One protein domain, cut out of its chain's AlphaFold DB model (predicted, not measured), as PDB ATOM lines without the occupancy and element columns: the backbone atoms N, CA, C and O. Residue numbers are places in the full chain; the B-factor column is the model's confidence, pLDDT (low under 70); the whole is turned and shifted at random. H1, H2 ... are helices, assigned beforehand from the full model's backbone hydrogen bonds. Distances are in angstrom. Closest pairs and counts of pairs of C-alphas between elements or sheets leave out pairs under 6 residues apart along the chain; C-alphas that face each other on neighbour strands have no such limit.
ATOM      1  N   ILE A   2     -17.224  18.057  67.723       67.69
ATOM      2  CA  ILE A   2     -16.895  18.989  66.616       67.69
ATOM      3  C   ILE A   2     -16.044  18.330  65.506       67.69
ATOM      4  O   ILE A   2     -16.321  18.510  64.323       67.69
ATOM      5  N   SER A   3     -15.095  17.458  65.868       70.94
ATOM      6  CA  SER A   3     -14.247  16.745  64.895       70.94
ATOM      7  C   SER A   3     -15.031  15.813  63.944       70.94
ATOM      8  O   SER A   3     -14.729  15.746  62.756       70.94
ATOM      9  N   ARG A   4     -16.120  15.171  64.405       71.62
ATOM     10  CA  ARG A   4     -16.949  14.293  63.549       71.62
ATOM     11  C   ARG A   4     -17.807  15.069  62.543       71.62
ATOM     12  O   ARG A   4     -18.012  14.583  61.435       71.62
ATOM     13  N   ARG A   5     -18.268  16.280  62.887       73.31
ATOM     14  CA  ARG A   5     -19.027  17.134  61.952       73.31
ATOM     15  C   ARG A   5     -18.152  17.619  60.791       73.31
ATOM     16  O   ARG A   5     -18.595  17.580  59.649       73.31
ATOM     17  N   ASN A   6     -16.891  17.965  61.051       75.88
ATOM     18  CA  ASN A   6     -15.977  18.441  60.007       75.88
ATOM     19  C   ASN A   6     -15.601  17.355  58.979       75.88
ATOM     20  O   ASN A   6     -15.399  17.675  57.808       75.88
ATOM     21  N   VAL A   7     -15.549  16.077  59.377       77.69
ATOM     22  CA  VAL A   7     -15.294  14.957  58.448       77.69
ATOM     23  C   VAL A   7     -16.483  14.737  57.508       77.69
ATOM     24  O   VAL A   7     -16.285  14.666  56.296       77.69
ATOM     25  N   LEU A   8     -17.713  14.735  58.035       73.69
ATOM     26  CA  LEU A   8     -18.929  14.569  57.228       73.69
ATOM     27  C   LEU A   8     -19.120  15.706  56.214       73.69
ATOM     28  O   LEU A   8     -19.380  15.442  55.043       73.69
ATOM     29  N   PHE A   9     -18.901  16.964  56.616       73.88
ATOM     30  CA  PHE A   9     -18.976  18.103  55.689       73.88
ATOM     31  C   PHE A   9     -17.923  18.034  54.572       73.88
ATOM     32  O   PHE A   9     -18.187  18.437  53.437       73.88
ATOM     33  N   LYS A  10     -16.728  17.505  54.864       73.81
ATOM     34  CA  LYS A  10     -15.662  17.336  53.867       73.81
ATOM     35  C   LYS A  10     -15.952  16.183  52.900       73.81
ATOM     36  O   LYS A  10     -15.585  16.281  51.732       73.81
ATOM     37  N   GLU A  11     -16.612  15.117  53.351       69.12
ATOM     38  CA  GLU A  11     -17.078  14.024  52.484       69.12
ATOM     39  C   GLU A  11     -18.238  14.453  51.584       69.12
ATOM     40  O   GLU A  11     -18.220  14.154  50.392       69.12
ATOM     41  N   MET A  12     -19.190  15.223  52.113       70.25
ATOM     42  CA  MET A  12     -20.337  15.717  51.349       70.25
ATOM     43  C   MET A  12     -19.883  16.627  50.192       70.25
ATOM     44  O   MET A  12     -20.171  16.333  49.034       70.25
ATOM     45  N   LYS A  13     -18.996  17.601  50.459       70.88
ATOM     46  CA  LYS A  13     -18.384  18.443  49.406       70.88
ATOM     47  C   LYS A  13     -17.568  17.649  48.368       70.88
ATOM     48  O   LYS A  13     -17.460  18.058  47.211       70.88
ATOM     49  N   ARG A  14     -16.965  16.518  48.754       68.50
ATOM     50  CA  ARG A  14     -16.234  15.636  47.819       68.50
ATOM     51  C   ARG A  14     -17.166  14.849  46.896       68.50
ATOM     52  O   ARG A  14     -16.746  14.499  45.796       68.50
ATOM     53  N   ASN A  15     -18.391  14.561  47.325       66.81
ATOM     54  CA  ASN A  15     -19.369  13.866  46.492       66.81
ATOM     55  C   ASN A  15     -19.984  14.818  45.458       66.81
ATOM     56  O   ASN A  15     -20.029  14.463  44.282       66.81
ATOM     57  N   ASP A  16     -20.311  16.052  45.850       69.06
ATOM     58  CA  ASP A  16     -20.883  17.058  44.939       69.06
ATOM     59  C   ASP A  16     -19.907  17.437  43.811       69.06
ATOM     60  O   ASP A  16     -20.271  17.532  42.638       69.06
ATOM     61  N   THR A  17     -18.620  17.578  44.142       68.06
ATOM     62  CA  THR A  17     -17.576  17.890  43.149       68.06
ATOM     63  C   THR A  17     -17.333  16.752  42.155       68.06
ATOM     64  O   THR A  17     -17.115  17.016  40.971       68.06
ATOM     65  N   LYS A  18     -17.409  15.485  42.587       68.12
ATOM     66  CA  LYS A  18     -17.315  14.329  41.676       68.12
ATOM     67  C   LYS A  18     -18.487  14.272  40.701       68.12
ATOM     68  O   LYS A  18     -18.281  13.958  39.532       68.12
ATOM     69  N   LEU A  19     -19.685  14.611  41.169       68.69
ATOM     70  CA  LEU A  19     -20.899  14.586  40.360       68.69
ATOM     71  C   LEU A  19     -20.838  15.631  39.230       68.69
ATOM     72  O   LEU A  19     -21.065  15.296  38.069       68.69
ATOM     73  N   HIS A  20     -20.377  16.852  39.523       73.06
ATOM     74  CA  HIS A  20     -20.208  17.900  38.505       73.06
ATOM     75  C   HIS A  20     -19.100  17.630  37.477       73.06
ATOM     76  O   HIS A  20     -19.251  17.970  36.299       73.06
ATOM     77  N   ILE A  21     -17.970  17.040  37.886       70.75
ATOM     78  CA  ILE A  21     -16.894  16.681  36.942       70.75
ATOM     79  C   ILE A  21     -17.404  15.646  35.933       70.75
ATOM     80  O   ILE A  21     -17.111  15.748  34.736       70.75
ATOM     81  N   ASN A  22     -18.215  14.696  36.401       82.69
ATOM     82  CA  ASN A  22     -18.807  13.680  35.545       82.69
ATOM     83  C   ASN A  22     -19.798  14.283  34.545       82.69
ATOM     84  O   ASN A  22     -19.772  13.889  33.386       82.69
ATOM     85  N   GLU A  23     -20.576  15.296  34.926       89.75
ATOM     86  CA  GLU A  23     -21.564  15.924  34.041       89.75
ATOM     87  C   GLU A  23     -20.932  16.626  32.822       89.75
ATOM     88  O   GLU A  23     -21.405  16.497  31.689       89.75
ATOM     89  N   ARG A  24     -19.817  17.346  33.013       92.00
ATOM     90  CA  ARG A  24     -19.104  17.990  31.891       92.00
ATOM     91  C   ARG A  24     -18.487  16.963  30.951       92.00
ATOM     92  O   ARG A  24     -18.552  17.128  29.731       92.00
ATOM     93  N   LYS A  25     -17.873  15.917  31.515       92.69
ATOM     94  CA  LYS A  25     -17.289  14.819  30.735       92.69
ATOM     95  C   LYS A  25     -18.377  14.081  29.955       92.69
ATOM     96  O   LYS A  25     -18.195  13.859  28.763       92.69
ATOM     97  N   TYR A  26     -19.500  13.796  30.605       93.94
ATOM     98  CA  TYR A  26     -20.696  13.205  30.020       93.94
ATOM     99  C   TYR A  26     -21.154  14.008  28.798       93.94
ATOM    100  O   TYR A  26     -21.087  13.498  27.687       93.94
ATOM    101  N   LYS A  27     -21.457  15.306  28.956       96.19
ATOM    102  CA  LYS A  27     -21.944  16.165  27.858       96.19
ATOM    103  C   LYS A  27     -20.988  16.196  26.664       96.19
ATOM    104  O   LYS A  27     -21.419  16.169  25.513       96.19
ATOM    105  N   LYS A  28     -19.679  16.244  26.934       97.12
ATOM    106  CA  LYS A  28     -18.653  16.210  25.886       97.12
ATOM    107  C   LYS A  28     -18.649  14.872  25.145       97.12
ATOM    108  O   LYS A  28     -18.598  14.872  23.920       97.12
ATOM    109  N   LEU A  29     -18.699  13.758  25.874       96.94
ATOM    110  CA  LEU A  29     -18.711  12.419  25.288       96.94
ATOM    111  C   LEU A  29     -19.975  12.173  24.465       96.94
ATOM    112  O   LEU A  29     -19.852  11.712  23.339       96.94
ATOM    113  N   THR A  30     -21.153  12.557  24.961       97.38
ATOM    114  CA  THR A  30     -22.419  12.442  24.218       97.38
ATOM    115  C   THR A  30     -22.371  13.224  22.907       97.38
ATOM    116  O   THR A  30     -22.764  12.713  21.862       97.38
ATOM    117  N   LYS A  31     -21.834  14.454  22.929       98.12
ATOM    118  CA  LYS A  31     -21.700  15.282  21.721       98.12
ATOM    119  C   LYS A  31     -20.783  14.638  20.678       98.12
ATOM    120  O   LYS A  31     -21.121  14.626  19.498       98.12
ATOM    121  N   GLU A  32     -19.633  14.115  21.099       98.12
ATOM    122  CA  GLU A  32     -18.709  13.420  20.192       98.12
ATOM    123  C   GLU A  32     -19.300  12.098  19.684       98.12
ATOM    124  O   GLU A  32     -19.168  11.786  18.505       98.12
ATOM    125  N   LEU A  33     -20.001  11.348  20.535       98.12
ATOM    126  CA  LEU A  33     -20.675  10.111  20.148       98.12
ATOM    127  C   LEU A  33     -21.736  10.366  19.066       98.12
ATOM    128  O   LEU A  33     -21.704   9.734  18.012       98.12
ATOM    129  N   ASN A  34     -22.609  11.356  19.274       98.31
ATOM    130  CA  ASN A  34     -23.651  11.721  18.311       98.31
ATOM    131  C   ASN A  34     -23.087  12.255  16.991       98.31
ATOM    132  O   ASN A  34     -23.681  12.047  15.935       98.31
ATOM    133  N   LYS A  35     -21.900  12.871  17.011       98.25
ATOM    134  CA  LYS A  35     -21.185  13.232  15.782       98.25
ATOM    135  C   LYS A  35     -20.820  11.999  14.954       98.25
ATOM    136  O   LYS A  35     -20.896  12.059  13.727       98.25
ATOM    137  N   PHE A  36     -20.433  10.892  15.593       98.06
ATOM    138  CA  PHE A  36     -20.173   9.645  14.878       98.06
ATOM    139  C   PHE A  36     -21.465   8.999  14.372       98.06
ATOM    140  O   PHE A  36     -21.505   8.628  13.202       98.06
ATOM    141  N   PHE A  37     -22.530   8.939  15.178       97.94
ATOM    142  CA  PHE A  37     -23.823   8.416  14.712       97.94
ATOM    143  C   PHE A  37     -24.334   9.158  13.472       97.94
ATOM    144  O   PHE A  37     -24.704   8.516  12.490       97.94
ATOM    145  N   HIS A  38     -24.238  10.493  13.471       97.56
ATOM    146  CA  HIS A  38     -24.588  11.314  12.314       97.56
ATOM    147  C   HIS A  38     -23.662  11.055  11.117       97.56
ATOM    148  O   HIS A  38     -24.139  10.888   9.999       97.56
ATOM    149  N   LYS A  39     -22.334  11.007  11.319       97.19
ATOM    150  CA  LYS A  39     -21.375  10.764  10.223       97.19
ATOM    151  C   LYS A  39     -21.675   9.450   9.492       97.19
ATOM    152  O   LYS A  39     -21.584   9.410   8.270       97.19
ATOM    153  N   TYR A  40     -22.005   8.397  10.234       97.19
ATOM    154  CA  TYR A  40     -22.214   7.059   9.682       97.19
ATOM    155  C   TYR A  40     -23.688   6.732   9.393       97.19
ATOM    156  O   TYR A  40     -23.989   5.601   9.032       97.19
ATOM    157  N   SER A  41     -24.600   7.708   9.513       97.31
ATOM    158  CA  SER A  41     -26.043   7.534   9.256       97.31
ATOM    159  C   SER A  41     -26.660   6.345  10.007       97.31
ATOM    160  O   SER A  41     -27.488   5.618   9.468       97.31
ATOM    161  N   ILE A  42     -26.219   6.123  11.247       96.06
ATOM    162  CA  ILE A  42     -26.633   4.964  12.050       96.06
ATOM    163  C   ILE A  42     -27.988   5.229  12.713       96.06
ATOM    164  O   ILE A  42     -28.888   4.395  12.658       96.06
ATOM    165  N   SER A  43     -28.122   6.384  13.364       95.81
ATOM    166  CA  SER A  43     -29.292   6.743  14.161       95.81
ATOM    167  C   SER A  43     -29.385   8.254  14.354       95.81
ATOM    168  O   SER A  43     -28.397   8.979  14.194       95.81
ATOM    169  N   ASP A  44     -30.557   8.702  14.794       96.38
ATOM    170  CA  ASP A  44     -30.752  10.042  15.345       96.38
ATOM    171  C   ASP A  44     -29.888  10.262  16.606       96.38
ATOM    172  O   ASP A  44     -29.371   9.293  17.176       96.38
ATOM    173  N   PRO A  45     -29.698  11.518  17.058       96.94
ATOM    174  CA  PRO A  45     -28.965  11.810  18.286       96.94
ATOM    175  C   PRO A  45     -29.544  11.051  19.484       96.94
ATOM    176  O   PRO A  45     -30.719  11.200  19.813       96.94
ATOM    177  N   ILE A  46     -28.699  10.274  20.163       96.81
ATOM    178  CA  ILE A  46     -29.096   9.434  21.296       96.81
ATOM    179  C   ILE A  46     -28.571  10.054  22.598       96.81
ATOM    180  O   ILE A  46     -27.482  10.646  22.641       96.81
ATOM    181  N   SER A  47     -29.354   9.937  23.669       97.06
ATOM    182  CA  SER A  47     -28.874  10.141  25.036       97.06
ATOM    183  C   SER A  47     -27.925   8.997  25.443       97.06
ATOM    184  O   SER A  47     -27.902   7.941  24.813       97.06
ATOM    185  N   LEU A  48     -27.089   9.169  26.474       95.69
ATOM    186  CA  LEU A  48     -26.251   8.038  26.908       95.69
ATOM    187  C   LEU A  48     -27.058   6.994  27.683       95.69
ATOM    188  O   LEU A  48     -26.657   5.835  27.720       95.69
ATOM    189  N   GLU A  49     -28.181   7.389  28.277       94.88
ATOM    190  CA  GLU A  49     -29.103   6.499  28.978       94.88
ATOM    191  C   GLU A  49     -29.772   5.519  28.003       94.88
ATOM    192  O   GLU A  49     -29.884   4.333  28.312       94.88
ATOM    193  N   ASP A  50     -30.118   5.991  26.800       96.56
ATOM    194  CA  ASP A  50     -30.777   5.203  25.749       96.56
ATOM    195  C   ASP A  50     -29.781   4.432  24.856       96.56
ATOM    196  O   ASP A  50     -30.148   3.813  23.850       96.56
ATOM    197  N   LEU A  51     -28.488   4.458  25.198       97.00
ATOM    198  CA  LEU A  51     -27.458   3.777  24.427       97.00
ATOM    199  C   LEU A  51     -27.561   2.255  24.609       97.00
ATOM    200  O   LEU A  51     -27.226   1.703  25.655       97.00
ATOM    201  N   SER A  52     -27.985   1.566  23.551       96.19
ATOM    202  CA  SER A  52     -28.128   0.112  23.511       96.19
ATOM    203  C   SER A  52     -26.846  -0.574  23.031       96.19
ATOM    204  O   SER A  52     -25.996   0.029  22.368       96.19
ATOM    205  N   VAL A  53     -26.725  -1.874  23.313       96.44
ATOM    206  CA  VAL A  53     -25.628  -2.706  22.786       96.44
ATOM    207  C   VAL A  53     -25.629  -2.728  21.253       96.44
ATOM    208  O   VAL A  53     -24.562  -2.711  20.644       96.44
ATOM    209  N   ASP A  54     -26.803  -2.686  20.622       95.75
ATOM    210  CA  ASP A  54     -26.913  -2.666  19.161       95.75
ATOM    211  C   ASP A  54     -26.347  -1.373  18.569       95.75
ATOM    212  O   ASP A  54     -25.619  -1.432  17.578       95.75
ATOM    213  N   HIS A  55     -26.593  -0.221  19.203       97.00
ATOM    214  CA  HIS A  55     -25.986   1.048  18.793       97.00
ATOM    215  C   HIS A  55     -24.452   0.985  18.872       97.00
ATOM    216  O   HIS A  55     -23.764   1.446  17.963       97.00
ATOM    217  N   MET A  56     -23.901   0.375  19.930       97.44
ATOM    218  CA  MET A  56     -22.448   0.215  20.094       97.44
ATOM    219  C   MET A  56     -21.838  -0.684  19.012       97.44
ATOM    220  O   MET A  56     -20.762  -0.382  18.497       97.44
ATOM    221  N   ILE A  57     -22.522  -1.774  18.661       96.69
ATOM    222  CA  ILE A  57     -22.083  -2.700  17.613       96.69
ATOM    223  C   ILE A  57     -22.143  -2.032  16.242       96.69
ATOM    224  O   ILE A  57     -21.149  -2.059  15.528       96.69
ATOM    225  N   GLN A  58     -23.258  -1.385  15.893       96.62
ATOM    226  CA  GLN A  58     -23.406  -0.686  14.609       96.62
ATOM    227  C   GLN A  58     -22.336   0.392  14.431       96.62
ATOM    228  O   GLN A  58     -21.785   0.560  13.347       96.62
ATOM    229  N   LEU A  59     -21.996   1.091  15.515       97.50
ATOM    230  CA  LEU A  59     -20.928   2.077  15.503       97.50
ATOM    231  C   LEU A  59     -19.554   1.443  15.248       97.50
ATOM    232  O   LEU A  59     -18.768   1.977  14.468       97.50
ATOM    233  N   TYR A  60     -19.271   0.298  15.868       97.12
ATOM    234  CA  TYR A  60     -18.048  -0.457  15.608       97.12
ATOM    235  C   TYR A  60     -17.979  -0.964  14.158       97.12
ATOM    236  O   TYR A  60     -16.959  -0.765  13.498       97.12
ATOM    237  N   GLU A  61     -19.063  -1.556  13.645       96.25
ATOM    238  CA  GLU A  61     -19.178  -2.011  12.250       96.25
ATOM    239  C   GLU A  61     -18.891  -0.861  11.276       96.25
ATOM    240  O   GLU A  61     -18.105  -1.013  10.341       96.25
ATOM    241  N   ALA A  62     -19.453   0.321  11.545       97.00
ATOM    242  CA  ALA A  62     -19.259   1.514  10.731       97.00
ATOM    243  C   ALA A  62     -17.830   2.076  10.789       97.00
ATOM    244  O   ALA A  62     -17.333   2.600   9.795       97.00
ATOM    245  N   PHE A  63     -17.136   1.968  11.927       96.19
ATOM    246  CA  PHE A  63     -15.739   2.404  12.019       96.19
ATOM    247  C   PHE A  63     -14.801   1.545  11.173       96.19
ATOM    248  O   PHE A  63     -13.850   2.070  10.595       96.19
ATOM    249  N   TYR A  64     -15.043   0.238  11.106       95.06
ATOM    250  CA  TYR A  64     -14.134  -0.695  10.442       95.06
ATOM    251  C   TYR A  64     -14.618  -1.164   9.070       95.06
ATOM    252  O   TYR A  64     -13.867  -1.852   8.385       95.06
ATOM    253  N   ASN A  65     -15.826  -0.776   8.649       95.00
ATOM    254  CA  ASN A  65     -16.511  -1.326   7.477       95.00
ATOM    255  C   ASN A  65     -16.542  -2.865   7.507       95.00
ATOM    256  O   ASN A  65     -16.348  -3.528   6.488       95.00
ATOM    257  N   THR A  66     -16.760  -3.438   8.692       93.06
ATOM    258  CA  THR A  66     -16.828  -4.888   8.912       93.06
ATOM    259  C   THR A  66     -18.178  -5.281   9.488       93.06
ATOM    260  O   THR A  66     -18.837  -4.493  10.159       93.06
ATOM    261  N   GLN A  67     -18.596  -6.521   9.231       93.75
ATOM    262  CA  GLN A  67     -19.780  -7.085   9.867       93.75
ATOM    263  C   GLN A  67     -19.388  -7.729  11.196       93.75
ATOM    264  O   GLN A  67     -18.482  -8.564  11.250       93.75
ATOM    265  N   PHE A  68     -20.083  -7.366  12.269       92.56
ATOM    266  CA  PHE A  68     -19.835  -7.922  13.584       92.56
ATOM    267  C   PHE A  68     -20.443  -9.328  13.668       92.56
ATOM    268  O   PHE A  68     -21.638  -9.515  13.397       92.56
ATOM    269  N   PRO A  69     -19.648 -10.344  14.034       86.44
ATOM    270  CA  PRO A  69     -20.099 -11.721  13.966       86.44
ATOM    271  C   PRO A  69     -21.187 -12.004  15.011       86.44
ATOM    272  O   PRO A  69     -21.194 -11.455  16.113       86.44
ATOM    273  N   PHE A  70     -22.101 -12.915  14.667       76.56
ATOM    274  CA  PHE A  70     -23.142 -13.452  15.557       76.56
ATOM    275  C   PHE A  70     -24.232 -12.475  16.017       76.56
ATOM    276  O   PHE A  70     -24.965 -12.786  16.954       76.56
ATOM    277  N   THR A  71     -24.419 -11.338  15.349       71.19
ATOM    278  CA  THR A  71     -25.506 -10.403  15.667       71.19
ATOM    279  C   THR A  71     -26.838 -10.877  15.098       71.19
ATOM    280  O   THR A  71     -27.347 -10.376  14.096       71.19
ATOM    281  N   ASN A  72     -27.477 -11.836  15.770       77.62
ATOM    282  CA  ASN A  72     -28.911 -12.013  15.571       77.62
ATOM    283  C   ASN A  72     -29.628 -10.834  16.241       77.62
ATOM    284  O   ASN A  72     -29.919 -10.879  17.439       77.62
ATOM    285  N   ARG A  73     -29.881  -9.778  15.456       76.44
ATOM    286  CA  ARG A  73     -30.511  -8.513  15.881       76.44
ATOM    287  C   ARG A  73     -31.911  -8.694  16.487       76.44
ATOM    288  O   ARG A  73     -32.450  -7.768  17.072       76.44
ATOM    289  N   LYS A  74     -32.513  -9.884  16.367       82.31
ATOM    290  CA  LYS A  74     -33.828 -10.191  16.948       82.31
ATOM    291  C   LYS A  74     -33.771 -10.560  18.433       82.31
ATOM    292  O   LYS A  74     -34.804 -10.562  19.093       82.31
ATOM    293  N   ASN A  75     -32.592 -10.881  18.971       75.44
ATOM    294  CA  ASN A  75     -32.473 -11.400  20.331       75.44
ATOM    295  C   ASN A  75     -32.199 -10.287  21.350       75.44
ATOM    296  O   ASN A  75     -31.052  -9.922  21.590       75.44
ATOM    297  N   SER A  76     -33.254  -9.835  22.029       82.38
ATOM    298  CA  SER A  76     -33.209  -8.813  23.086       82.38
ATOM    299  C   SER A  76     -32.864  -9.349  24.484       82.38
ATOM    300  O   SER A  76     -32.897  -8.602  25.461       82.38
ATOM    301  N   SER A  77     -32.542 -10.643  24.626       95.62
ATOM    302  CA  SER A  77     -32.275 -11.208  25.955       95.62
ATOM    303  C   SER A  77     -31.025 -10.577  26.582       95.62
ATOM    304  O   SER A  77     -29.973 -10.496  25.942       95.62
ATOM    305  N   LYS A  78     -31.100 -10.202  27.869       96.19
ATOM    306  CA  LYS A  78     -29.960  -9.631  28.615       96.19
ATOM    307  C   LYS A  78     -28.719 -10.526  28.551       96.19
ATOM    308  O   LYS A  78     -27.607 -10.050  28.359       96.19
ATOM    309  N   LYS A  79     -28.902 -11.851  28.644       96.19
ATOM    310  CA  LYS A  79     -27.810 -12.835  28.541       96.19
ATOM    311  C   LYS A  79     -27.124 -12.777  27.173       96.19
ATOM    312  O   LYS A  79     -25.905 -12.910  27.103       96.19
ATOM    313  N   THR A  80     -27.890 -12.576  26.101       94.88
ATOM    314  CA  THR A  80     -27.356 -12.408  24.744       94.88
ATOM    315  C   THR A  80     -26.634 -11.070  24.597       94.88
ATOM    316  O   THR A  80     -25.502 -11.060  24.125       94.88
ATOM    317  N   GLN A  81     -27.214  -9.972  25.085       95.56
ATOM    318  CA  GLN A  81     -26.578  -8.649  25.068       95.56
ATOM    319  C   GLN A  81     -25.235  -8.646  25.810       95.56
ATOM    320  O   GLN A  81     -24.243  -8.156  25.279       95.56
ATOM    321  N   ILE A  82     -25.156  -9.285  26.985       97.00
ATOM    322  CA  ILE A  82     -23.896  -9.443  27.734       97.00
ATOM    323  C   ILE A  82     -22.864 -10.225  26.913       97.00
ATOM    324  O   ILE A  82     -21.685  -9.874  26.913       97.00
ATOM    325  N   LYS A  83     -23.274 -11.289  26.208       95.94
ATOM    326  CA  LYS A  83     -22.374 -12.058  25.332       95.94
ATOM    327  C   LYS A  83     -21.865 -11.210  24.166       95.94
ATOM    328  O   LYS A  83     -20.664 -11.225  23.912       95.94
ATOM    329  N   TYR A  84     -22.743 -10.465  23.495       96.19
ATOM    330  CA  TYR A  84     -22.352  -9.581  22.395       96.19
ATOM    331  C   TYR A  84     -21.406  -8.485  22.866       96.19
ATOM    332  O   TYR A  84     -20.391  -8.233  22.227       96.19
ATOM    333  N   LEU A  85     -21.673  -7.900  24.032       96.81
ATOM    334  CA  LEU A  85     -20.813  -6.875  24.596       96.81
ATOM    335  C   LEU A  85     -19.441  -7.425  25.015       96.81
ATOM    336  O   LEU A  85     -18.425  -6.778  24.775       96.81
ATOM    337  N   LYS A  86     -19.387  -8.637  25.585       96.94
ATOM    338  CA  LYS A  86     -18.123  -9.345  25.858       96.94
ATOM    339  C   LYS A  86     -17.315  -9.557  24.588       96.94
ATOM    340  O   LYS A  86     -16.110  -9.317  24.593       96.94
ATOM    341  N   LEU A  87     -17.978 -10.002  23.523       96.06
ATOM    342  CA  LEU A  87     -17.338 -10.198  22.232       96.06
ATOM    343  C   LEU A  87     -16.818  -8.863  21.692       96.06
ATOM    344  O   LEU A  87     -15.653  -8.788  21.339       96.06
ATOM    345  N   LEU A  88     -17.626  -7.798  21.743       96.62
ATOM    346  CA  LEU A  88     -17.262  -6.469  21.248       96.62
ATOM    347  C   LEU A  88     -16.033  -5.920  21.973       96.62
ATOM    348  O   LEU A  88     -15.080  -5.476  21.337       96.62
ATOM    349  N   LEU A  89     -16.026  -5.996  23.305       96.81
ATOM    350  CA  LEU A  89     -14.880  -5.589  24.115       96.81
ATOM    351  C   LEU A  89     -13.640  -6.435  23.807       96.81
ATOM    352  O   LEU A  89     -12.546  -5.883  23.728       96.81
ATOM    353  N   GLY A  90     -13.801  -7.745  23.601       95.81
ATOM    354  CA  GLY A  90     -12.716  -8.640  23.198       95.81
ATOM    355  C   GLY A  90     -12.130  -8.267  21.835       95.81
ATOM    356  O   GLY A  90     -10.917  -8.107  21.717       95.81
ATOM    357  N   THR A  91     -12.981  -8.050  20.834       94.94
ATOM    358  CA  THR A  91     -12.583  -7.655  19.477       94.94
ATOM    359  C   THR A  91     -11.871  -6.306  19.488       94.94
ATOM    360  O   THR A  91     -10.753  -6.194  18.993       94.94
ATOM    361  N   ILE A  92     -12.441  -5.293  20.144       95.00
ATOM    362  CA  ILE A  92     -11.796  -3.983  20.293       95.00
ATOM    363  C   ILE A  92     -10.443  -4.119  21.010       95.00
ATOM    364  O   ILE A  92      -9.451  -3.501  20.614       95.00
ATOM    365  N   SER A  93     -10.399  -4.913  22.081       94.38
ATOM    366  CA  SER A  93      -9.194  -5.108  22.882       94.38
ATOM    367  C   SER A  93      -8.068  -5.735  22.066       94.38
ATOM    368  O   SER A  93      -6.941  -5.244  22.128       94.38
ATOM    369  N   HIS A  94      -8.360  -6.765  21.273       91.69
ATOM    370  CA  HIS A  94      -7.355  -7.519  20.526       91.69
ATOM    371  C   HIS A  94      -7.019  -6.920  19.158       91.69
ATOM    372  O   HIS A  94      -5.840  -6.811  18.818       91.69
ATOM    373  N   GLU A  95      -8.023  -6.523  18.382       88.00
ATOM    374  CA  GLU A  95      -7.852  -6.130  16.980       88.00
ATOM    375  C   GLU A  95      -7.608  -4.629  16.838       88.00
ATOM    376  O   GLU A  95      -6.682  -4.201  16.149       88.00
ATOM    377  N   SER A  96      -8.414  -3.818  17.525       87.94
ATOM    378  CA  SER A  96      -8.415  -2.367  17.339       87.94
ATOM    379  C   SER A  96      -7.318  -1.667  18.133       87.94
ATOM    380  O   SER A  96      -6.602  -0.819  17.597       87.94
ATOM    381  N   LEU A  97      -7.221  -1.981  19.427       86.75
ATOM    382  CA  LEU A  97      -6.457  -1.177  20.381       86.75
ATOM    383  C   LEU A  97      -5.231  -1.891  20.949       86.75
ATOM    384  O   LEU A  97      -4.316  -1.216  21.413       86.75
ATOM    385  N   ARG A  98      -5.197  -3.231  20.933       89.44
ATOM    386  CA  ARG A  98      -4.199  -4.049  21.655       89.44
ATOM    387  C   ARG A  98      -4.089  -3.674  23.136       89.44
ATOM    388  O   ARG A  98      -3.012  -3.688  23.730       89.44
ATOM    389  N   ILE A  99      -5.219  -3.299  23.728       88.12
ATOM    390  CA  ILE A  99      -5.312  -2.767  25.082       88.12
ATOM    391  C   ILE A  99      -6.373  -3.536  25.834       88.12
ATOM    392  O   ILE A  99      -7.476  -3.744  25.340       88.12
ATOM    393  N   ASP A 100      -6.048  -3.923  27.057       90.00
ATOM    394  CA  ASP A 100      -6.965  -4.668  27.895       90.00
ATOM    395  C   ASP A 100      -8.153  -3.820  28.388       90.00
ATOM    396  O   ASP A 100      -7.997  -2.824  29.106       90.00
ATOM    397  N   LEU A 101      -9.356  -4.281  28.045       94.31
ATOM    398  CA  LEU A 101     -10.632  -3.679  28.428       94.31
ATOM    399  C   LEU A 101     -11.350  -4.436  29.557       94.31
ATOM    400  O   LEU A 101     -12.502  -4.129  29.849       94.31
ATOM    401  N   SER A 102     -10.674  -5.358  30.255       92.12
ATOM    402  CA  SER A 102     -11.238  -6.135  31.379       92.12
ATOM    403  C   SER A 102     -11.805  -5.299  32.533       92.12
ATOM    404  O   SER A 102     -12.518  -5.813  33.389       92.12
ATOM    405  N   HIS A 103     -11.488  -4.006  32.573       90.25
ATOM    406  CA  HIS A 103     -12.003  -3.067  33.561       90.25
ATOM    407  C   HIS A 103     -13.445  -2.602  33.291       90.25
ATOM    408  O   HIS A 103     -14.017  -1.927  34.146       90.25
ATOM    409  N   ILE A 104     -14.000  -2.886  32.108       96.25
ATOM    410  CA  ILE A 104     -15.394  -2.599  31.756       96.25
ATOM    411  C   ILE A 104     -16.195  -3.873  32.004       96.25
ATOM    412  O   ILE A 104     -15.983  -4.876  31.324       96.25
ATOM    413  N   ASP A 105     -17.106  -3.833  32.976       97.19
ATOM    414  CA  ASP A 105     -17.989  -4.964  33.242       97.19
ATOM    415  C   ASP A 105     -19.179  -4.937  32.266       97.19
ATOM    416  O   ASP A 105     -20.006  -4.022  32.329       97.19
ATOM    417  N   PRO A 106     -19.302  -5.923  31.361       98.06
ATOM    418  CA  PRO A 106     -20.391  -5.969  30.394       98.06
ATOM    419  C   PRO A 106     -21.766  -6.147  31.051       98.06
ATOM    420  O   PRO A 106     -22.768  -5.762  30.456       98.06
ATOM    421  N   VAL A 107     -21.839  -6.724  32.255       97.81
ATOM    422  CA  VAL A 107     -23.105  -6.870  32.983       97.81
ATOM    423  C   VAL A 107     -23.619  -5.497  33.397       97.81
ATOM    424  O   VAL A 107     -24.757  -5.159  33.089       97.81
ATOM    425  N   LEU A 108     -22.752  -4.673  33.991       97.75
ATOM    426  CA  LEU A 108     -23.106  -3.329  34.452       97.75
ATOM    427  C   LEU A 108     -23.509  -2.402  33.302       97.75
ATOM    428  O   LEU A 108     -24.428  -1.604  33.447       97.75
ATOM    429  N   VAL A 109     -22.870  -2.530  32.136       97.69
ATOM    430  CA  VAL A 109     -23.272  -1.766  30.944       97.69
ATOM    431  C   VAL A 109     -24.684  -2.151  30.489       97.69
ATOM    432  O   VAL A 109     -25.483  -1.268  30.202       97.69
ATOM    433  N   VAL A 110     -25.018  -3.448  30.457       97.44
ATOM    434  CA  VAL A 110     -26.365  -3.930  30.082       97.44
ATOM    435  C   VAL A 110     -27.418  -3.579  31.142       97.44
ATOM    436  O   VAL A 110     -28.595  -3.423  30.827       97.44
ATOM    437  N   GLU A 111     -27.013  -3.417  32.399       97.06
ATOM    438  CA  GLU A 111     -27.859  -2.905  33.483       97.06
ATOM    439  C   GLU A 111     -27.984  -1.371  33.496       97.06
ATOM    440  O   GLU A 111     -28.634  -0.822  34.382       97.06
ATOM    441  N   HIS A 112     -27.406  -0.686  32.505       96.38
ATOM    442  CA  HIS A 112     -27.377   0.770  32.379       96.38
ATOM    443  C   HIS A 112     -26.714   1.502  33.561       96.38
ATOM    444  O   HIS A 112     -27.091   2.618  33.922       96.38
ATOM    445  N   ASP A 113     -25.674   0.910  34.155       96.12
ATOM    446  CA  ASP A 113     -24.813   1.630  35.091       96.12
ATOM    447  C   ASP A 113     -24.069   2.760  34.364       96.12
ATOM    448  O   ASP A 113     -23.233   2.530  33.485       96.12
ATOM    449  N   MET A 114     -24.359   4.003  34.755       94.00
ATOM    450  CA  MET A 114     -23.861   5.196  34.065       94.00
ATOM    451  C   MET A 114     -22.336   5.301  34.069       94.00
ATOM    452  O   MET A 114     -21.753   5.784  33.098       94.00
ATOM    453  N   GLU A 115     -21.663   4.853  35.134       93.06
ATOM    454  CA  GLU A 115     -20.200   4.861  35.174       93.06
ATOM    455  C   GLU A 115     -19.637   3.897  34.124       93.06
ATOM    456  O   GLU A 115     -18.737   4.261  33.367       93.06
ATOM    457  N   SER A 116     -20.204   2.699  34.019       95.62
ATOM    458  CA  SER A 116     -19.819   1.693  33.029       95.62
ATOM    459  C   SER A 116     -20.147   2.124  31.593       95.62
ATOM    460  O   SER A 116     -19.286   1.978  30.720       95.62
ATOM    461  N   ILE A 117     -21.311   2.747  31.354       96.88
ATOM    462  CA  ILE A 117     -21.682   3.346  30.058       96.88
ATOM    463  C   ILE A 117     -20.672   4.425  29.649       96.88
ATOM    464  O   ILE A 117     -20.145   4.397  28.538       96.88
ATOM    465  N   ILE A 118     -20.334   5.358  30.543       96.06
ATOM    466  CA  ILE A 118     -19.351   6.413  30.246       96.06
ATOM    467  C   ILE A 118     -17.997   5.804  29.862       96.06
ATOM    468  O   ILE A 118     -17.328   6.317  28.965       96.06
ATOM    469  N   ASN A 119     -17.589   4.717  30.520       95.88
ATOM    470  CA  ASN A 119     -16.307   4.066  30.252       95.88
ATOM    471  C   ASN A 119     -16.261   3.461  28.848       95.88
ATOM    472  O   ASN A 119     -15.278   3.660  28.137       95.88
ATOM    473  N   ILE A 120     -17.313   2.751  28.435       97.38
ATOM    474  CA  ILE A 120     -17.360   2.164  27.094       97.38
ATOM    475  C   ILE A 120     -17.530   3.232  26.010       97.38
ATOM    476  O   ILE A 120     -16.867   3.161  24.979       97.38
ATOM    477  N   VAL A 121     -18.320   4.278  26.264       97.69
ATOM    478  CA  VAL A 121     -18.474   5.418  25.347       97.69
ATOM    479  C   VAL A 121     -17.150   6.148  25.156       97.69
ATOM    480  O   VAL A 121     -16.804   6.506  24.034       97.69
ATOM    481  N   GLU A 122     -16.373   6.344  26.223       96.88
ATOM    482  CA  GLU A 122     -15.032   6.928  26.134       96.88
ATOM    483  C   GLU A 122     -14.126   6.100  25.211       96.88
ATOM    484  O   GLU A 122     -13.455   6.670  24.352       96.88
ATOM    485  N   VAL A 123     -14.162   4.767  25.323       96.62
ATOM    486  CA  VAL A 123     -13.419   3.862  24.431       96.62
ATOM    487  C   VAL A 123     -13.899   3.984  22.980       96.62
ATOM    488  O   VAL A 123     -13.071   4.165  22.087       96.62
ATOM    489  N   LEU A 124     -15.212   3.961  22.730       97.44
ATOM    490  CA  LEU A 124     -15.785   4.089  21.382       97.44
ATOM    491  C   LEU A 124     -15.444   5.437  20.730       97.44
ATOM    492  O   LEU A 124     -15.033   5.478  19.573       97.44
ATOM    493  N   VAL A 125     -15.534   6.539  21.479       97.44
ATOM    494  CA  VAL A 125     -15.172   7.881  20.996       97.44
ATOM    495  C   VAL A 125     -13.683   7.964  20.660       97.44
ATOM    496  O   VAL A 125     -13.299   8.612  19.684       97.44
ATOM    497  N   ILE A 126     -12.817   7.324  21.448       95.50
ATOM    498  CA  ILE A 126     -11.384   7.259  21.143       95.50
ATOM    499  C   ILE A 126     -11.151   6.500  19.833       95.50
ATOM    500  O   ILE A 126     -10.428   7.006  18.974       95.50
ATOM    501  N   ILE A 127     -11.775   5.333  19.661       95.44
ATOM    502  CA  ILE A 127     -11.654   4.516  18.446       95.44
ATOM    503  C   ILE A 127     -12.125   5.294  17.220       95.44
ATOM    504  O   ILE A 127     -11.378   5.400  16.248       95.44
ATOM    505  N   GLY A 128     -13.305   5.914  17.291       96.31
ATOM    506  CA  GLY A 128     -13.837   6.723  16.196       96.31
ATOM    507  C   GLY A 128     -12.888   7.859  15.811       96.31
ATOM    508  O   GLY A 128     -12.612   8.077  14.635       96.31
ATOM    509  N   ASN A 129     -12.293   8.544  16.792       95.81
ATOM    510  CA  ASN A 129     -11.307   9.593  16.523       95.81
ATOM    511  C   ASN A 129     -10.020   9.055  15.880       95.81
ATOM    512  O   ASN A 129      -9.473   9.703  14.987       95.81
ATOM    513  N   LEU A 130      -9.531   7.889  16.315       93.12
ATOM    514  CA  LEU A 130      -8.375   7.235  15.699       93.12
ATOM    515  C   LEU A 130      -8.668   6.865  14.241       93.12
ATOM    516  O   LEU A 130      -7.815   7.081  13.382       93.12
ATOM    517  N   GLN A 131      -9.873   6.376  13.952       94.94
ATOM    518  CA  GLN A 131     -10.282   6.034  12.595       94.94
ATOM    519  C   GLN A 131     -10.388   7.271  11.697       94.94
ATOM    520  O   GLN A 131      -9.815   7.283  10.610       94.94
ATOM    521  N   LEU A 132     -10.989   8.365  12.184       94.06
ATOM    522  CA  LEU A 132     -11.007   9.646  11.463       94.06
ATOM    523  C   LEU A 132      -9.605  10.164  11.132       94.06
ATOM    524  O   LEU A 132      -9.398  10.785  10.091       94.06
ATOM    525  N   LEU A 133      -8.645   9.973  12.038       93.44
ATOM    526  CA  LEU A 133      -7.259  10.365  11.792       93.44
ATOM    527  C   LEU A 133      -6.621   9.497  10.707       93.44
ATOM    528  O   LEU A 133      -5.933  10.045   9.851       93.44
ATOM    529  N   LYS A 134      -6.873   8.182  10.711       92.12
ATOM    530  CA  LYS A 134      -6.389   7.270   9.666       92.12
ATOM    531  C   LYS A 134      -6.949   7.633   8.292       92.12
ATOM    532  O   LYS A 134      -6.165   7.794   7.367       92.12
ATOM    533  N   GLU A 135      -8.258   7.859   8.184       93.44
ATOM    534  CA  GLU A 135      -8.909   8.299   6.937       93.44
ATOM    535  C   GLU A 135      -8.283   9.599   6.405       93.44
ATOM    536  O   GLU A 135      -7.909   9.688   5.242       93.44
ATOM    537  N   LYS A 136      -8.068  10.593   7.278       93.44
ATOM    538  CA  LYS A 136      -7.425  11.864   6.896       93.44
ATOM    539  C   LYS A 136      -5.978  11.711   6.438       93.44
ATOM    540  O   LYS A 136      -5.494  12.567   5.702       93.44
ATOM    541  N   ILE A 137      -5.259  10.714   6.947       90.12
ATOM    542  CA  ILE A 137      -3.890  10.424   6.513       90.12
ATOM    543  C   ILE A 137      -3.926   9.743   5.142       90.12
ATOM    544  O   ILE A 137      -3.184  10.175   4.266       90.12
ATOM    545  N   ALA A 138      -4.823   8.773   4.941       92.00
ATOM    546  CA  ALA A 138      -4.989   8.064   3.672       92.00
ATOM    547  C   ALA A 138      -5.383   9.009   2.522       92.00
ATOM    548  O   ALA A 138      -4.664   9.080   1.532       92.00
ATOM    549  N   MET A 139      -6.414   9.846   2.705       92.00
ATOM    550  CA  MET A 139      -6.842  10.815   1.677       92.00
ATOM    551  C   MET A 139      -5.719  11.777   1.268       92.00
ATOM    552  O   MET A 139      -5.600  12.174   0.117       92.00
ATOM    553  N   LYS A 140      -4.857  12.155   2.218       88.69
ATOM    554  CA  LYS A 140      -3.709  13.013   1.915       88.69
ATOM    555  C   LYS A 140      -2.634  12.287   1.120       88.69
ATOM    556  O   LYS A 140      -1.912  12.956   0.389       88.69
ATOM    557  N   GLN A 141      -2.453  10.988   1.321       88.25
ATOM    558  CA  GLN A 141      -1.481  10.218   0.550       88.25
ATOM    559  C   GLN A 141      -1.936  10.111  -0.908       88.25
ATOM    560  O   GLN A 141      -1.146  10.438  -1.784       88.25
ATOM    561  N   GLU A 142      -3.218   9.833  -1.142       89.00
ATOM    562  CA  GLU A 142      -3.808   9.765  -2.489       89.00
ATOM    563  C   GLU A 142      -3.662  11.089  -3.268       89.00
ATOM    564  O   GLU A 142      -3.223  11.080  -4.415       89.00
ATOM    565  N   LEU A 456      -7.578  -3.294  38.852       70.00
ATOM    566  CA  LEU A 456      -8.438  -2.982  37.704       70.00
ATOM    567  C   LEU A 456      -8.420  -1.489  37.351       70.00
ATOM    568  O   LEU A 456      -8.284  -1.137  36.179       70.00
ATOM    569  N   ARG A 457      -8.465  -0.586  38.341       74.06
ATOM    570  CA  ARG A 457      -8.313   0.861  38.090       74.06
ATOM    571  C   ARG A 457      -6.955   1.207  37.490       74.06
ATOM    572  O   ARG A 457      -6.877   2.071  36.618       74.06
ATOM    573  N   LYS A 458      -5.880   0.563  37.955       77.88
ATOM    574  CA  LYS A 458      -4.535   0.763  37.403       77.88
ATOM    575  C   LYS A 458      -4.469   0.284  35.952       77.88
ATOM    576  O   LYS A 458      -4.000   1.041  35.106       77.88
ATOM    577  N   ARG A 459      -5.007  -0.903  35.644       73.00
ATOM    578  CA  ARG A 459      -5.118  -1.413  34.262       73.00
ATOM    579  C   ARG A 459      -5.918  -0.466  33.379       73.00
ATOM    580  O   ARG A 459      -5.421  -0.085  32.327       73.00
ATOM    581  N   ARG A 460      -7.071   0.017  33.852       78.50
ATOM    582  CA  ARG A 460      -7.875   1.038  33.164       78.50
ATOM    583  C   ARG A 460      -7.077   2.300  32.837       78.50
ATOM    584  O   ARG A 460      -7.136   2.789  31.715       78.50
ATOM    585  N   ARG A 461      -6.340   2.856  33.804       78.50
ATOM    586  CA  ARG A 461      -5.520   4.058  33.569       78.50
ATOM    587  C   ARG A 461      -4.427   3.802  32.539       78.50
ATOM    588  O   ARG A 461      -4.233   4.633  31.664       78.50
ATOM    589  N   ASN A 462      -3.752   2.658  32.619       75.06
ATOM    590  CA  ASN A 462      -2.719   2.287  31.654       75.06
ATOM    591  C   ASN A 462      -3.302   2.127  30.244       75.06
ATOM    592  O   ASN A 462      -2.731   2.646  29.290       75.06
ATOM    593  N   ALA A 463      -4.462   1.478  30.139       71.88
ATOM    594  CA  ALA A 463      -5.219   1.326  28.906       71.88
ATOM    595  C   ALA A 463      -5.563   2.682  28.273       71.88
ATOM    596  O   ALA A 463      -5.198   2.953  27.132       71.88
ATOM    597  N   LEU A 464      -6.189   3.582  29.036       74.12
ATOM    598  CA  LEU A 464      -6.532   4.919  28.546       74.12
ATOM    599  C   LEU A 464      -5.287   5.738  28.174       74.12
ATOM    600  O   LEU A 464      -5.277   6.407  27.146       74.12
ATOM    601  N   ASN A 465      -4.214   5.664  28.964       82.12
ATOM    602  CA  ASN A 465      -2.971   6.377  28.666       82.12
ATOM    603  C   ASN A 465      -2.311   5.883  27.372       82.12
ATOM    604  O   ASN A 465      -1.829   6.705  26.596       82.12
ATOM    605  N   ALA A 466      -2.315   4.571  27.118       76.81
ATOM    606  CA  ALA A 466      -1.803   4.006  25.873       76.81
ATOM    607  C   ALA A 466      -2.602   4.510  24.659       76.81
ATOM    608  O   ALA A 466      -2.010   4.922  23.661       76.81
ATOM    609  N   LEU A 467      -3.931   4.602  24.780       73.56
ATOM    610  CA  LEU A 467      -4.783   5.193  23.746       73.56
ATOM    611  C   LEU A 467      -4.491   6.668  23.494       73.56
ATOM    612  O   LEU A 467      -4.367   7.102  22.347       73.56
ATOM    613  N   TYR A 468      -4.371   7.454  24.564       81.31
ATOM    614  CA  TYR A 468      -4.045   8.870  24.448       81.31
ATOM    615  C   TYR A 468      -2.659   9.083  23.827       81.31
ATOM    616  O   TYR A 468      -2.494   9.993  23.013       81.31
ATOM    617  N   ALA A 469      -1.685   8.223  24.137       82.81
ATOM    618  CA  ALA A 469      -0.362   8.248  23.520       82.81
ATOM    619  C   ALA A 469      -0.421   7.926  22.019       82.81
ATOM    620  O   ALA A 469       0.142   8.674  21.217       82.81
ATOM    621  N   GLN A 470      -1.157   6.882  21.622       80.19
ATOM    622  CA  GLN A 470      -1.334   6.515  20.213       80.19
ATOM    623  C   GLN A 470      -1.984   7.649  19.413       80.19
ATOM    624  O   GLN A 470      -1.513   8.008  18.333       80.19
ATOM    625  N   ARG A 471      -3.033   8.266  19.968       82.62
ATOM    626  CA  ARG A 471      -3.678   9.437  19.367       82.62
ATOM    627  C   ARG A 471      -2.705  10.608  19.220       82.62
ATOM    628  O   ARG A 471      -2.629  11.196  18.146       82.62
ATOM    629  N   SER A 472      -1.963  10.938  20.277       88.19
ATOM    630  CA  SER A 472      -0.983  12.033  20.268       88.19
ATOM    631  C   SER A 472       0.083  11.831  19.187       88.19
ATOM    632  O   SER A 472       0.383  12.758  18.435       88.19
ATOM    633  N   HIS A 473       0.599  10.607  19.042       88.94
ATOM    634  CA  HIS A 473       1.573  10.258  18.009       88.94
ATOM    635  C   HIS A 473       1.017  10.462  16.590       88.94
ATOM    636  O   HIS A 473       1.662  11.091  15.751       88.94
ATOM    637  N   LEU A 474      -0.217  10.019  16.323       83.12
ATOM    638  CA  LEU A 474      -0.875  10.250  15.030       83.12
ATOM    639  C   LEU A 474      -1.107  11.742  14.751       83.12
ATOM    640  O   LEU A 474      -0.877  12.209  13.636       83.12
TER     641      LEU A 474
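This is residues 2 to 142 and 456 to 474 of the 569 residues of the protein "DUF5745 domain-containing protein" of Pneumocystis jirovecii (strain SE8) (UniProt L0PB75). A long helix, H1, sticks out of a helical body as an arm with residues 2 to 21, and its later part packs on H5 of that body. In the body H2, H3 and H5 form a bundle, three helices running roughly the same way, with short H4 near the start of H5 and H6 on the side of H5 away from H1. The printed part has 160 residues with six named helices, H1 to H6 in chain order, and no named strand; its class is all helix. It is only just compact, close to loose, with a radius of gyration of the C-alphas of 17.9 A, and elongated, spanning 69 by 41 by 30 A.

H1, residues 2 to 39, touches H5, residues 114 to 142, with residues 26 to 36 alone; the closest C-alphas, of Leu 33 and Val 125, are 6.0 A apart, at an only just steep tilt of 38 degrees. H2, residues 53 to 64, touches H5 at a shallow tilt of 18 degrees, closest at the C-alphas of Phe 63 and Gly 128, 6.3 A. H3, residues 78 to 97, touches H2 at a shallow tilt of 24 degrees, closest at the C-alphas of Val 53 and Gln 81, 6.4 A. H4, residues 106 to 110, touches H3, with the C-alphas of Ile 82 and Pro 106 closest at 5.6 A. H4 and H5 only just touch, only at the corner, with 3 pairs of C-alphas within 8 A. H6, residues 456 to 474, only just touches H5, with 3 such pairs. Every O i to N i+4 pair is within hydrogen-bond range in H1, H2, H4 and H6; H3 has 15 of 16, H5 24 of 25.

H1 measures 57.2 A from C-alpha 2 at (-16.895, 18.989, 66.616), H5 41.9 A, and H6 27.3 A to C-alpha 474 at (-0.875, 10.250, 15.030).

Residues 143 to 455 are not printed; C-alphas 142 and 456 are 42.4 A apart. The links H1 to H2 and H2 to H3 are long. Residues 2, 11 and 14 to 19 have pLDDT under 70.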